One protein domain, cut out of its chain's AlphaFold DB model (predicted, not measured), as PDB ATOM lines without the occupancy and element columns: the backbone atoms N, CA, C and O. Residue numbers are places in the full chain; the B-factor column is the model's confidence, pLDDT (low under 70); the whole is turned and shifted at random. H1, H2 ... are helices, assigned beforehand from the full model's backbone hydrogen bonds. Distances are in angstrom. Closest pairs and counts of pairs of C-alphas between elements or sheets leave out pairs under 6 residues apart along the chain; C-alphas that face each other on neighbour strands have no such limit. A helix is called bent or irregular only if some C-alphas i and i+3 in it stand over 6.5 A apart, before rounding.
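What this domain is: This is residues 167 to 247 of the 496 residues of an uncharacterized protein of Streptomyces sp. CS014 (UniProt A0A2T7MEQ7). Two helices side by side, H1 and H2, make a hairpin, and the long helix H4 crosses over them nearly at right angles. H3 folds alongside part of H4, on the side away from H1. The printed part has 81 residues with four named helices, H1 to H4 in order along the chain, and no named strand; the class is all helix. It is compact, with a radius of gyration of the C-alphas of 11.9 A and spans of 29 by 28 by 19 A.

Where its parts are: H1, residues 169 to 178, begins at C-alpha 169 (-25.736, 33.652, 33.723) and is 14.1 A long; it is only just irregular, C-alphas 171 and 174 being 6.8 A apart. H2, residues 184 to 202, measures 24.8 A; it has a kink of 34 degrees near residue 195 and is irregular, with C-alphas 196 and 199 7.2 A apart. H3, residues 212 to 220, measures 12.2 A. H4, residues 226 to 245, measures 28.0 A and ends at C-alpha 245 (-16.499, 22.105, 34.471).

How they stand to each other: H4 is the hub, touching three helices; the helix packing is part aligned, part crossed. H1 and H2 form a helical hairpin, opposite ways at a shallow tilt of 7 degrees; their closest C-alphas, Ala 170 and Val 199, are 5.6 A apart. Residues 232 to 236 of H4 touch residues 190 to 198 of H2, about perpendicular at 84 degrees, closest at the C-alphas of His 193 and Ile 232, 5.6 A. H1 and H4 only just touch, with 3 pairs of C-alphas within 8 A, H4 by residues 239 to 242 alone, about perpendicular at 89 degrees; the closest C-alphas, Trp 176 and Leu 239, are 6.4 A apart. H3 and H4, a helical hairpin, only just touch, with 3 such pairs, H4 by residues 229 to 233 alone, at a shallow tilt of 27 degrees; the closest C-alphas, Leu 219 and Phe 233, are 6.4 A apart. H1 and H3 are apart. Every O i to N i+4 pair is within hydrogen-bond range in H3 and H4, against 4 of 6 in H1 and 11 of 15 in H2.

The domain as a whole: The C-alphas farthest apart, Ser 225 and Gly 247, are 32.8 A from each other. The printed part has no cut and no long link. The mean pLDDT of the printed part is 93.8, and no printed residue is under 70.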
ATOM      1  N   THR A 167     -20.788  34.551  39.908       90.81
ATOM      2  CA  THR A 167     -20.948  34.753  38.472       90.81
ATOM      3  C   THR A 167     -22.381  34.446  38.055       90.81
ATOM      4  O   THR A 167     -22.906  33.352  38.300       90.81
ATOM      5  N   THR A 168     -23.017  35.424  37.421       96.00
ATOM      6  CA  THR A 168     -24.379  35.284  36.908       96.00
ATOM      7  C   THR A 168     -24.395  34.640  35.524       96.00
ATOM      8  O   THR A 168     -23.377  34.569  34.825       96.00
ATOM      9  N   VAL A 169     -25.564  34.163  35.092       96.94
ATOM     10  CA  VAL A 169     -25.736  33.652  33.723       96.94
ATOM     11  C   VAL A 169     -25.421  34.736  32.691       96.94
ATOM     12  O   VAL A 169     -24.769  34.437  31.692       96.94
ATOM     13  N   ALA A 170     -25.837  35.984  32.932       97.50
ATOM     14  CA  ALA A 170     -25.586  37.103  32.024       97.50
ATOM     15  C   ALA A 170     -24.088  37.401  31.867       97.50
ATOM     16  O   ALA A 170     -23.625  37.634  30.753       97.50
ATOM     17  N   GLU A 171     -23.318  37.330  32.956       96.06
ATOM     18  CA  GLU A 171     -21.864  37.535  32.932       96.06
ATOM     19  C   GLU A 171     -21.130  36.394  32.213       96.06
ATOM     20  O   GLU A 171     -20.164  36.624  31.481       96.06
ATOM     21  N   TYR A 172     -21.578  35.149  32.399       96.25
ATOM     22  CA  TYR A 172     -20.891  33.986  31.838       96.25
ATOM     23  C   TYR A 172     -21.274  33.672  30.389       96.25
ATOM     24  O   TYR A 172     -20.439  33.171  29.634       96.25
ATOM     25  N   ALA A 173     -22.513  33.956  29.980       97.50
ATOM     26  CA  ALA A 173     -23.012  33.715  28.628       97.50
ATOM     27  C   ALA A 173     -22.075  34.213  27.508       97.50
ATOM     28  O   ALA A 173     -21.750  33.401  26.635       97.50
ATOM     29  N   PRO A 174     -21.573  35.468  27.513       96.00
ATOM     30  CA  PRO A 174     -20.654  35.936  26.477       96.00
ATOM     31  C   PRO A 174     -19.309  35.204  26.514       96.00
ATOM     32  O   PRO A 174     -18.771  34.879  25.459       96.00
ATOM     33  N   VAL A 175     -18.786  34.866  27.700       94.75
ATOM     34  CA  VAL A 175     -17.534  34.099  27.849       94.75
ATOM     35  C   VAL A 175     -17.691  32.687  27.285       94.75
ATOM     36  O   VAL A 175     -16.812  32.185  26.583       94.75
ATOM     37  N   TRP A 176     -18.816  32.035  27.578       95.94
ATOM     38  CA  TRP A 176     -19.140  30.717  27.045       95.94
ATOM     39  C   TRP A 176     -19.311  30.756  25.527       95.94
ATOM     40  O   TRP A 176     -18.724  29.928  24.825       95.94
ATOM     41  N   PHE A 177     -20.063  31.734  25.019       95.19
ATOM     42  CA  PHE A 177     -20.295  31.921  23.592       95.19
ATOM     43  C   PHE A 177     -18.985  32.194  22.847       95.19
ATOM     44  O   PHE A 177     -18.707  31.554  21.834       95.19
ATOM     45  N   ALA A 178     -18.124  33.061  23.393       92.25
ATOM     46  CA  ALA A 178     -16.799  33.376  22.867       92.25
ATOM     47  C   ALA A 178     -15.860  32.160  22.799       92.25
ATOM     48  O   ALA A 178     -14.920  32.187  22.013       92.25
ATOM     49  N   ALA A 179     -16.113  31.086  23.547       91.69
ATOM     50  CA  ALA A 179     -15.301  29.869  23.519       91.69
ATOM     51  C   ALA A 179     -15.799  28.796  22.527       91.69
ATOM     52  O   ALA A 179     -15.114  27.792  22.334       91.69
ATOM     53  N   GLN A 180     -16.974  28.962  21.907       90.69
ATOM     54  CA  GLN A 180     -17.557  27.925  21.047       90.69
ATOM     55  C   GLN A 180     -16.850  27.819  19.691       90.69
ATOM     56  O   GLN A 180     -16.671  28.812  18.995       90.69
ATOM     57  N   THR A 181     -16.546  26.596  19.260       88.44
ATOM     58  CA  THR A 181     -16.030  26.276  17.919       88.44
ATOM     59  C   THR A 181     -17.119  25.571  17.112       88.44
ATOM     60  O   THR A 181     -17.165  24.350  16.993       88.44
ATOM     61  N   CYS A 182     -18.068  26.348  16.595       88.56
ATOM     62  CA  CYS A 182     -19.226  25.822  15.871       88.56
ATOM     63  C   CYS A 182     -19.422  26.518  14.519       88.56
ATOM     64  O   CYS A 182     -18.711  27.472  14.187       88.56
ATOM     65  N   SER A 183     -20.373  26.013  13.727       87.50
ATOM     66  CA  SER A 183     -20.706  26.625  12.442       87.50
ATOM     67  C   SER A 183     -21.355  27.998  12.615       87.50
ATOM     68  O   SER A 183     -22.019  28.229  13.626       87.50
ATOM     69  N   ALA A 184     -21.269  28.862  11.599       86.69
ATOM     70  CA  ALA A 184     -21.959  30.160  11.563       86.69
ATOM     71  C   ALA A 184     -23.434  30.070  11.987       86.69
ATOM     72  O   ALA A 184     -23.858  30.724  12.933       86.69
ATOM     73  N   SER A 185     -24.191  29.154  11.378       85.62
ATOM     74  CA  SER A 185     -25.602  28.922  11.722       85.62
ATOM     75  C   SER A 185     -25.829  28.454  13.162       85.62
ATOM     76  O   SER A 185     -26.859  28.750  13.760       85.62
ATOM     77  N   THR A 186     -24.893  27.693  13.734       90.81
ATOM     78  CA  THR A 186     -24.994  27.253  15.131       90.81
ATOM     79  C   THR A 186     -24.725  28.423  16.070       90.81
ATOM     80  O   THR A 186     -25.436  28.578  17.058       90.81
ATOM     81  N   ALA A 187     -23.754  29.275  15.733       91.56
ATOM     82  CA  ALA A 187     -23.449  30.480  16.490       91.56
ATOM     83  C   ALA A 187     -24.605  31.490  16.461       91.56
ATOM     84  O   ALA A 187     -24.977  31.984  17.519       91.56
ATOM     85  N   GLU A 188     -25.228  31.727  15.303       90.50
ATOM     86  CA  GLU A 188     -26.445  32.551  15.180       90.50
ATOM     87  C   GLU A 188     -27.577  32.021  16.074       90.50
ATOM     88  O   GLU A 188     -28.227  32.783  16.786       90.50
ATOM     89  N   ASN A 189     -27.793  30.699  16.098       92.75
ATOM     90  CA  ASN A 189     -28.796  30.096  16.980       92.75
ATOM     91  C   ASN A 189     -28.432  30.260  18.460       92.75
ATOM     92  O   ASN A 189     -29.299  30.588  19.262       92.75
ATOM     93  N   TYR A 190     -27.170  30.048  18.839       95.88
ATOM     94  CA  TYR A 190     -26.719  30.254  20.217       95.88
ATOM     95  C   TYR A 190     -26.889  31.709  20.653       95.88
ATOM     96  O   TYR A 190     -27.458  31.940  21.715       95.88
ATOM     97  N   GLU A 191     -26.465  32.672  19.833       94.62
ATOM     98  CA  GLU A 191     -26.678  34.105  20.068       94.62
ATOM     99  C   GLU A 191     -28.162  34.392  20.301       94.62
ATOM    100  O   GLU A 191     -28.534  34.940  21.338       94.62
ATOM    101  N   ARG A 192     -29.020  33.907  19.399       95.81
ATOM    102  CA  ARG A 192     -30.467  34.106  19.467       95.81
ATOM    103  C   ARG A 192     -31.078  33.493  20.720       95.81
ATOM    104  O   ARG A 192     -31.903  34.127  21.375       95.81
ATOM    105  N   HIS A 193     -30.680  32.271  21.073       97.94
ATOM    106  CA  HIS A 193     -31.136  31.597  22.288       97.94
ATOM    107  C   HIS A 193     -30.712  32.368  23.542       97.94
ATOM    108  O   HIS A 193     -31.524  32.549  24.452       97.94
ATOM    109  N   LEU A 194     -29.463  32.842  23.584       97.94
ATOM    110  CA  LEU A 194     -28.936  33.624  24.698       97.94
ATOM    111  C   LEU A 194     -29.684  34.953  24.834       97.94
ATOM    112  O   LEU A 194     -30.225  35.225  25.903       97.94
ATOM    113  N   ARG A 195     -29.778  35.733  23.753       97.31
ATOM    114  CA  ARG A 195     -30.362  37.080  23.752       97.31
ATOM    115  C   ARG A 195     -31.874  37.095  23.957       97.31
ATOM    116  O   ARG A 195     -32.358  37.939  24.698       97.31
ATOM    117  N   LEU A 196     -32.624  36.201  23.308       97.19
ATOM    118  CA  LEU A 196     -34.096  36.249  23.321       97.19
ATOM    119  C   LEU A 196     -34.733  35.401  24.427       97.19
ATOM    120  O   LEU A 196     -35.857  35.681  24.846       97.19
ATOM    121  N   TYR A 197     -34.051  34.348  24.890       97.94
ATOM    122  CA  TYR A 197     -34.669  33.365  25.782       97.94
ATOM    123  C   TYR A 197     -33.957  33.221  27.121       97.94
ATOM    124  O   TYR A 197     -34.607  33.384  28.153       97.94
ATOM    125  N   ILE A 198     -32.655  32.925  27.111       98.25
ATOM    126  CA  ILE A 198     -31.908  32.526  28.311       98.25
ATOM    127  C   ILE A 198     -31.572  33.734  29.188       98.25
ATOM    128  O   ILE A 198     -31.979  33.768  30.346       98.25
ATOM    129  N   VAL A 199     -30.858  34.733  28.660       97.75
ATOM    130  CA  VAL A 199     -30.414  35.901  29.441       97.75
ATOM    131  C   VAL A 199     -31.597  36.721  29.972       97.75
ATOM    132  O   VAL A 199     -31.570  37.045  31.155       97.75
ATOM    133  N   PRO A 200     -32.677  36.986  29.210       97.88
ATOM    134  CA  PRO A 200     -33.819  37.730  29.746       97.88
ATOM    135  C   PRO A 200     -34.512  37.072  30.949       97.88
ATOM    136  O   PRO A 200     -35.103  37.772  31.761       97.88
ATOM    137  N   ARG A 201     -34.463  35.737  31.066       96.81
ATOM    138  CA  ARG A 201     -35.177  34.987  32.119       96.81
ATOM    139  C   ARG A 201     -34.272  34.551  33.267       96.81
ATOM    140  O   ARG A 201     -34.682  34.589  34.419       96.81
ATOM    141  N   LEU A 202     -33.048  34.128  32.959       97.06
ATOM    142  CA  LEU A 202     -32.105  33.561  33.928       97.06
ATOM    143  C   LEU A 202     -30.857  34.429  34.128       97.06
ATOM    144  O   LEU A 202     -30.020  34.094  34.958       97.06
ATOM    145  N   GLY A 203     -30.715  35.539  33.398       96.06
ATOM    146  CA  GLY A 203     -29.498  36.356  33.356       96.06
ATOM    147  C   GLY A 203     -29.005  36.816  34.723       96.06
ATOM    148  O   GLY A 203     -27.814  36.716  34.990       96.06
ATOM    149  N   ASN A 204     -29.920  37.240  35.599       95.62
ATOM    150  CA  ASN A 204     -29.601  37.743  36.940       95.62
ATOM    151  C   ASN A 204     -29.336  36.632  37.968       95.62
ATOM    152  O   ASN A 204     -28.911  36.915  39.088       95.62
ATOM    153  N   ARG A 205     -29.594  35.365  37.621       95.00
ATOM    154  CA  ARG A 205     -29.378  34.236  38.527       95.00
ATOM    155  C   ARG A 205     -27.890  33.922  38.615       95.00
ATOM    156  O   ARG A 205     -27.209  33.812  37.593       95.00
ATOM    157  N   MET A 206     -27.393  33.737  39.838       92.31
ATOM    158  CA  MET A 206     -26.058  33.185  40.061       92.31
ATOM    159  C   MET A 206     -26.045  31.728  39.606       92.31
ATOM    160  O   MET A 206     -26.926  30.954  39.980       92.31
ATOM    161  N   ILE A 207     -25.032  31.330  38.836       92.62
ATOM    162  CA  ILE A 207     -24.953  29.959  38.305       92.62
ATOM    163  C   ILE A 207     -24.871  28.926  39.440       92.62
ATOM    164  O   ILE A 207     -25.409  27.830  39.316       92.62
ATOM    165  N   SER A 208     -24.248  29.295  40.558       86.50
ATOM    166  CA  SER A 208     -24.144  28.466  41.763       86.50
ATOM    167  C   SER A 208     -25.472  28.242  42.497       86.50
ATOM    168  O   SER A 208     -25.565  27.306  43.286       86.50
ATOM    169  N   GLN A 209     -26.473  29.096  42.262       88.25
ATOM    170  CA  GLN A 209     -27.784  29.058  42.917       88.25
ATOM    171  C   GLN A 209     -28.888  28.506  42.013       88.25
ATOM    172  O   GLN A 209     -30.003  28.326  42.484       88.25
ATOM    173  N   LEU A 210     -28.598  28.268  40.731       92.50
ATOM    174  CA  LEU A 210     -29.553  27.634  39.831       92.50
ATOM    175  C   LEU A 210     -29.733  26.172  40.221       92.50
ATOM    176  O   LEU A 210     -28.777  25.393  40.185       92.50
ATOM    177  N   ASP A 211     -30.968  25.796  40.529       88.75
ATOM    178  CA  ASP A 211     -31.342  24.411  40.776       88.75
ATOM    179  C   ASP A 211     -32.040  23.770  39.563       88.75
ATOM    180  O   ASP A 211     -32.225  24.370  38.497       88.75
ATOM    181  N   ARG A 212     -32.370  22.483  39.700       93.44
ATOM    182  CA  ARG A 212     -33.028  21.711  38.643       93.44
ATOM    183  C   ARG A 212     -34.450  22.203  38.367       93.44
ATOM    184  O   ARG A 212     -34.869  22.174  37.208       93.44
ATOM    185  N   ASP A 213     -35.182  22.615  39.396       93.69
ATOM    186  CA  ASP A 213     -36.595  22.970  39.293       93.69
ATOM    187  C   ASP A 213     -36.761  24.300  38.563       93.69
ATOM    188  O   ASP A 213     -37.625  24.422  37.693       93.69
ATOM    189  N   GLU A 214     -35.860  25.254  38.792       94.88
ATOM    190  CA  GLU A 214     -35.790  26.496  38.026       94.88
ATOM    191  C   GLU A 214     -35.510  26.246  36.542       94.88
ATOM    192  O   GLU A 214     -36.174  26.813  35.672       94.88
ATOM    193  N   VAL A 215     -34.552  25.371  36.224       96.81
ATOM    194  CA  VAL A 215     -34.214  25.047  34.830       96.81
ATOM    195  C   VAL A 215     -35.353  24.275  34.149       96.81
ATOM    196  O   VAL A 215     -35.638  24.501  32.968       96.81
ATOM    197  N   SER A 216     -36.030  23.387  34.880       96.12
ATOM    198  CA  SER A 216     -37.216  22.666  34.406       96.12
ATOM    199  C   SER A 216     -38.379  23.627  34.139       96.12
ATOM    200  O   SER A 216     -38.981  23.596  33.063       96.12
ATOM    201  N   THR A 217     -38.630  24.550  35.072       96.62
ATOM    202  CA  THR A 217     -39.651  25.601  34.960       96.62
ATOM    203  C   THR A 217     -39.372  26.509  33.768       96.62
ATOM    204  O   THR A 217     -40.267  26.752  32.958       96.62
ATOM    205  N   PHE A 218     -38.116  26.929  33.589       97.31
ATOM    206  CA  PHE A 218     -37.683  27.684  32.416       97.31
ATOM    207  C   PHE A 218     -38.050  26.960  31.116       97.31
ATOM    208  O   PHE A 218     -38.660  27.569  30.241       97.31
ATOM    209  N   LEU A 219     -37.720  25.668  30.984       97.25
ATOM    210  CA  LEU A 219     -38.040  24.882  29.788       97.25
ATOM    211  C   LEU A 219     -39.560  24.771  29.564       97.25
ATOM    212  O   LEU A 219     -40.025  24.934  28.430       97.25
ATOM    213  N   ALA A 220     -40.325  24.506  30.623       95.81
ATOM    214  CA  ALA A 220     -41.779  24.370  30.561       95.81
ATOM    215  C   ALA A 220     -42.470  25.666  30.102       95.81
ATOM    216  O   ALA A 220     -43.379  25.612  29.280       95.81
ATOM    217  N   GLN A 221     -41.991  26.826  30.559       95.69
ATOM    218  CA  GLN A 221     -42.599  28.135  30.295       95.69
ATOM    219  C   GLN A 221     -42.204  28.773  28.949       95.69
ATOM    220  O   GLN A 221     -42.656  29.875  28.639       95.69
ATOM    221  N   LEU A 222     -41.357  28.135  28.130       96.69
ATOM    222  CA  LEU A 222     -40.986  28.691  26.822       96.69
ATOM    223  C   LEU A 222     -42.206  28.730  25.868       96.69
ATOM    224  O   LEU A 222     -42.735  27.668  25.530       96.69
ATOM    225  N   PRO A 223     -42.621  29.900  25.341       95.12
ATOM    226  CA  PRO A 223     -43.804  30.027  24.481       95.12
ATOM    227  C   PRO A 223     -43.478  29.679  23.017       95.12
ATOM    228  O   PRO A 223     -43.628  30.489  22.108       95.12
ATOM    229  N   VAL A 224     -42.930  28.486  22.788       93.75
ATOM    230  CA  VAL A 224     -42.505  27.995  21.468       93.75
ATOM    231  C   VAL A 224     -42.805  26.502  21.327       93.75
ATOM    232  O   VAL A 224     -43.142  25.833  22.306       93.75
ATOM    233  N   SER A 225     -42.652  25.963  20.113       90.31
ATOM    234  CA  SER A 225     -42.811  24.525  19.862       90.31
ATOM    235  C   SER A 225     -41.849  23.683  20.703       90.31
ATOM    236  O   SER A 225     -40.716  24.092  20.965       90.31
ATOM    237  N   ASP A 226     -42.260  22.466  21.063       91.75
ATOM    238  CA  ASP A 226     -41.457  21.557  21.895       91.75
ATOM    239  C   ASP A 226     -40.057  21.310  21.324       91.75
ATOM    240  O   ASP A 226     -39.061  21.321  22.048       91.75
ATOM    241  N   THR A 227     -39.958  21.158  20.000       89.50
ATOM    242  CA  THR A 227     -38.667  20.971  19.324       89.50
ATOM    243  C   THR A 227     -37.758  22.184  19.514       89.50
ATOM    244  O   THR A 227     -36.580  22.017  19.833       89.50
ATOM    245  N   TYR A 228     -38.287  23.402  19.356       92.44
ATOM    246  CA  TYR A 228     -37.482  24.615  19.492       92.44
ATOM    247  C   TYR A 228     -37.145  24.925  20.960       92.44
ATOM    248  O   TYR A 228     -36.012  25.293  21.274       92.44
ATOM    249  N   ALA A 229     -38.077  24.665  21.883       95.69
ATOM    250  CA  ALA A 229     -37.826  24.735  23.321       95.69
ATOM    251  C   ALA A 229     -36.675  23.800  23.725       95.69
ATOM    252  O   ALA A 229     -35.748  24.200  24.430       95.69
ATOM    253  N   ASN A 230     -36.662  22.577  23.187       95.31
ATOM    254  CA  ASN A 230     -35.576  21.630  23.403       95.31
ATOM    255  C   ASN A 230     -34.241  22.109  22.810       95.31
ATOM    256  O   ASN A 230     -33.201  21.855  23.419       95.31
ATOM    257  N   THR A 231     -34.225  22.811  21.673       95.62
ATOM    258  CA  THR A 231     -32.975  23.389  21.144       95.62
ATOM    259  C   THR A 231     -32.455  24.543  22.000       95.62
ATOM    260  O   THR A 231     -31.254  24.596  22.258       95.62
ATOM    261  N   ILE A 232     -33.340  25.404  22.517       97.88
ATOM    262  CA  ILE A 232     -32.973  26.472  23.464       97.88
ATOM    263  C   ILE A 232     -32.395  25.857  24.743       97.88
ATOM    264  O   ILE A 232     -31.315  26.239  25.197       97.88
ATOM    265  N   PHE A 233     -33.065  24.840  25.289       97.56
ATOM    266  CA  PHE A 233     -32.588  24.133  26.473       97.56
ATOM    267  C   PHE A 233     -31.257  23.406  26.230       97.56
ATOM    268  O   PHE A 233     -30.421  23.374  27.125       97.56
ATOM    269  N   ALA A 234     -30.996  22.881  25.028       96.75
ATOM    270  CA  ALA A 234     -29.685  22.309  24.705       96.75
ATOM    271  C   ALA A 234     -28.555  23.353  24.800       96.75
ATOM    272  O   ALA A 234     -27.483  23.035  25.315       96.75
ATOM    273  N   THR A 235     -28.800  24.595  24.368       98.00
ATOM    274  CA  THR A 235     -27.850  25.708  24.535       98.00
ATOM    275  C   THR A 235     -27.619  26.026  26.013       98.00
ATOM    276  O   THR A 235     -26.467  26.086  26.441       98.00
ATOM    277  N   LEU A 236     -28.687  26.151  26.810       98.00
ATOM    278  CA  LEU A 236     -28.577  26.381  28.256       98.00
ATOM    279  C   LEU A 236     -27.816  25.245  28.959       98.00
ATOM    280  O   LEU A 236     -26.909  25.498  29.748       98.00
ATOM    281  N   ALA A 237     -28.129  23.991  28.634       96.88
ATOM    282  CA  ALA A 237     -27.458  22.826  29.200       96.88
ATOM    283  C   ALA A 237     -25.962  22.789  28.844       96.88
ATOM    284  O   ALA A 237     -25.144  22.449  29.697       96.88
ATOM    285  N   GLY A 238     -25.588  23.174  27.617       96.50
ATOM    286  CA  GLY A 238     -24.187  23.303  27.203       96.50
ATOM    287  C   GLY A 238     -23.437  24.405  27.961       96.50
ATOM    288  O   GLY A 238     -22.284  24.209  28.355       96.50
ATOM    289  N   LEU A 239     -24.101  25.536  28.222       97.50
ATOM    290  CA  LEU A 239     -23.573  26.619  29.055       97.50
ATOM    291  C   LEU A 239     -23.341  26.148  30.494       97.50
ATOM    292  O   LEU A 239     -22.242  26.317  31.022       97.50
ATOM    293  N   LEU A 240     -24.334  25.500  31.109       95.62
ATOM    294  CA  LEU A 240     -24.260  25.015  32.492       95.62
ATOM    295  C   LEU A 240     -23.262  23.866  32.667       95.62
ATOM    296  O   LEU A 240     -22.568  23.806  33.679       95.62
ATOM    297  N   TYR A 241     -23.121  22.998  31.663       95.19
ATOM    298  CA  TYR A 241     -22.073  21.978  31.642       95.19
ATOM    299  C   TYR A 241     -20.676  22.609  31.676       95.19
ATOM    300  O   TYR A 241     -19.842  22.245  32.504       95.19
ATOM    301  N   SER A 242     -20.430  23.605  30.817       93.62
ATOM    302  CA  SER A 242     -19.169  24.354  30.811       93.62
ATOM    303  C   SER A 242     -18.938  25.098  32.130       93.62
ATOM    304  O   SER A 242     -17.805  25.186  32.603       93.62
ATOM    305  N   ALA A 243     -19.998  25.632  32.739       91.12
ATOM    306  CA  ALA A 243     -19.909  26.326  34.015       91.12
ATOM    307  C   ALA A 243     -19.532  25.378  35.166       91.12
ATOM    308  O   ALA A 243     -18.640  25.707  35.947       91.12
ATOM    309  N   ALA A 244     -20.137  24.188  35.221       87.81
ATOM    310  CA  ALA A 244     -19.787  23.145  36.185       87.81
ATOM    311  C   ALA A 244     -18.332  22.685  36.009       87.81
ATOM    312  O   ALA A 244     -17.581  22.626  36.977       87.81
ATOM    313  N   TYR A 245     -17.891  22.465  34.764       86.06
ATOM    314  CA  TYR A 245     -16.499  22.105  34.471       86.06
ATOM    315  C   TYR A 245     -15.491  23.173  34.934       86.06
ATOM    316  O   TYR A 245     -14.390  22.846  35.364       86.06
ATOM    317  N   LYS A 246     -15.866  24.458  34.880       81.88
ATOM    318  CA  LYS A 246     -15.046  25.576  35.381       81.88
ATOM    319  C   LYS A 246     -15.217  25.850  36.885       81.88
ATOM    320  O   LYS A 246     -14.657  26.828  37.372       81.88
ATOM    321  N   GLY A 247     -15.989  25.036  37.608       76.25
ATOM    322  CA  GLY A 247     -16.216  25.192  39.048       76.25
ATOM    323  C   GLY A 247     -17.112  26.375  39.440       76.25
ATOM    324  O   GLY A 247     -17.067  26.807  40.586       76.25
TER     325      GLY A 247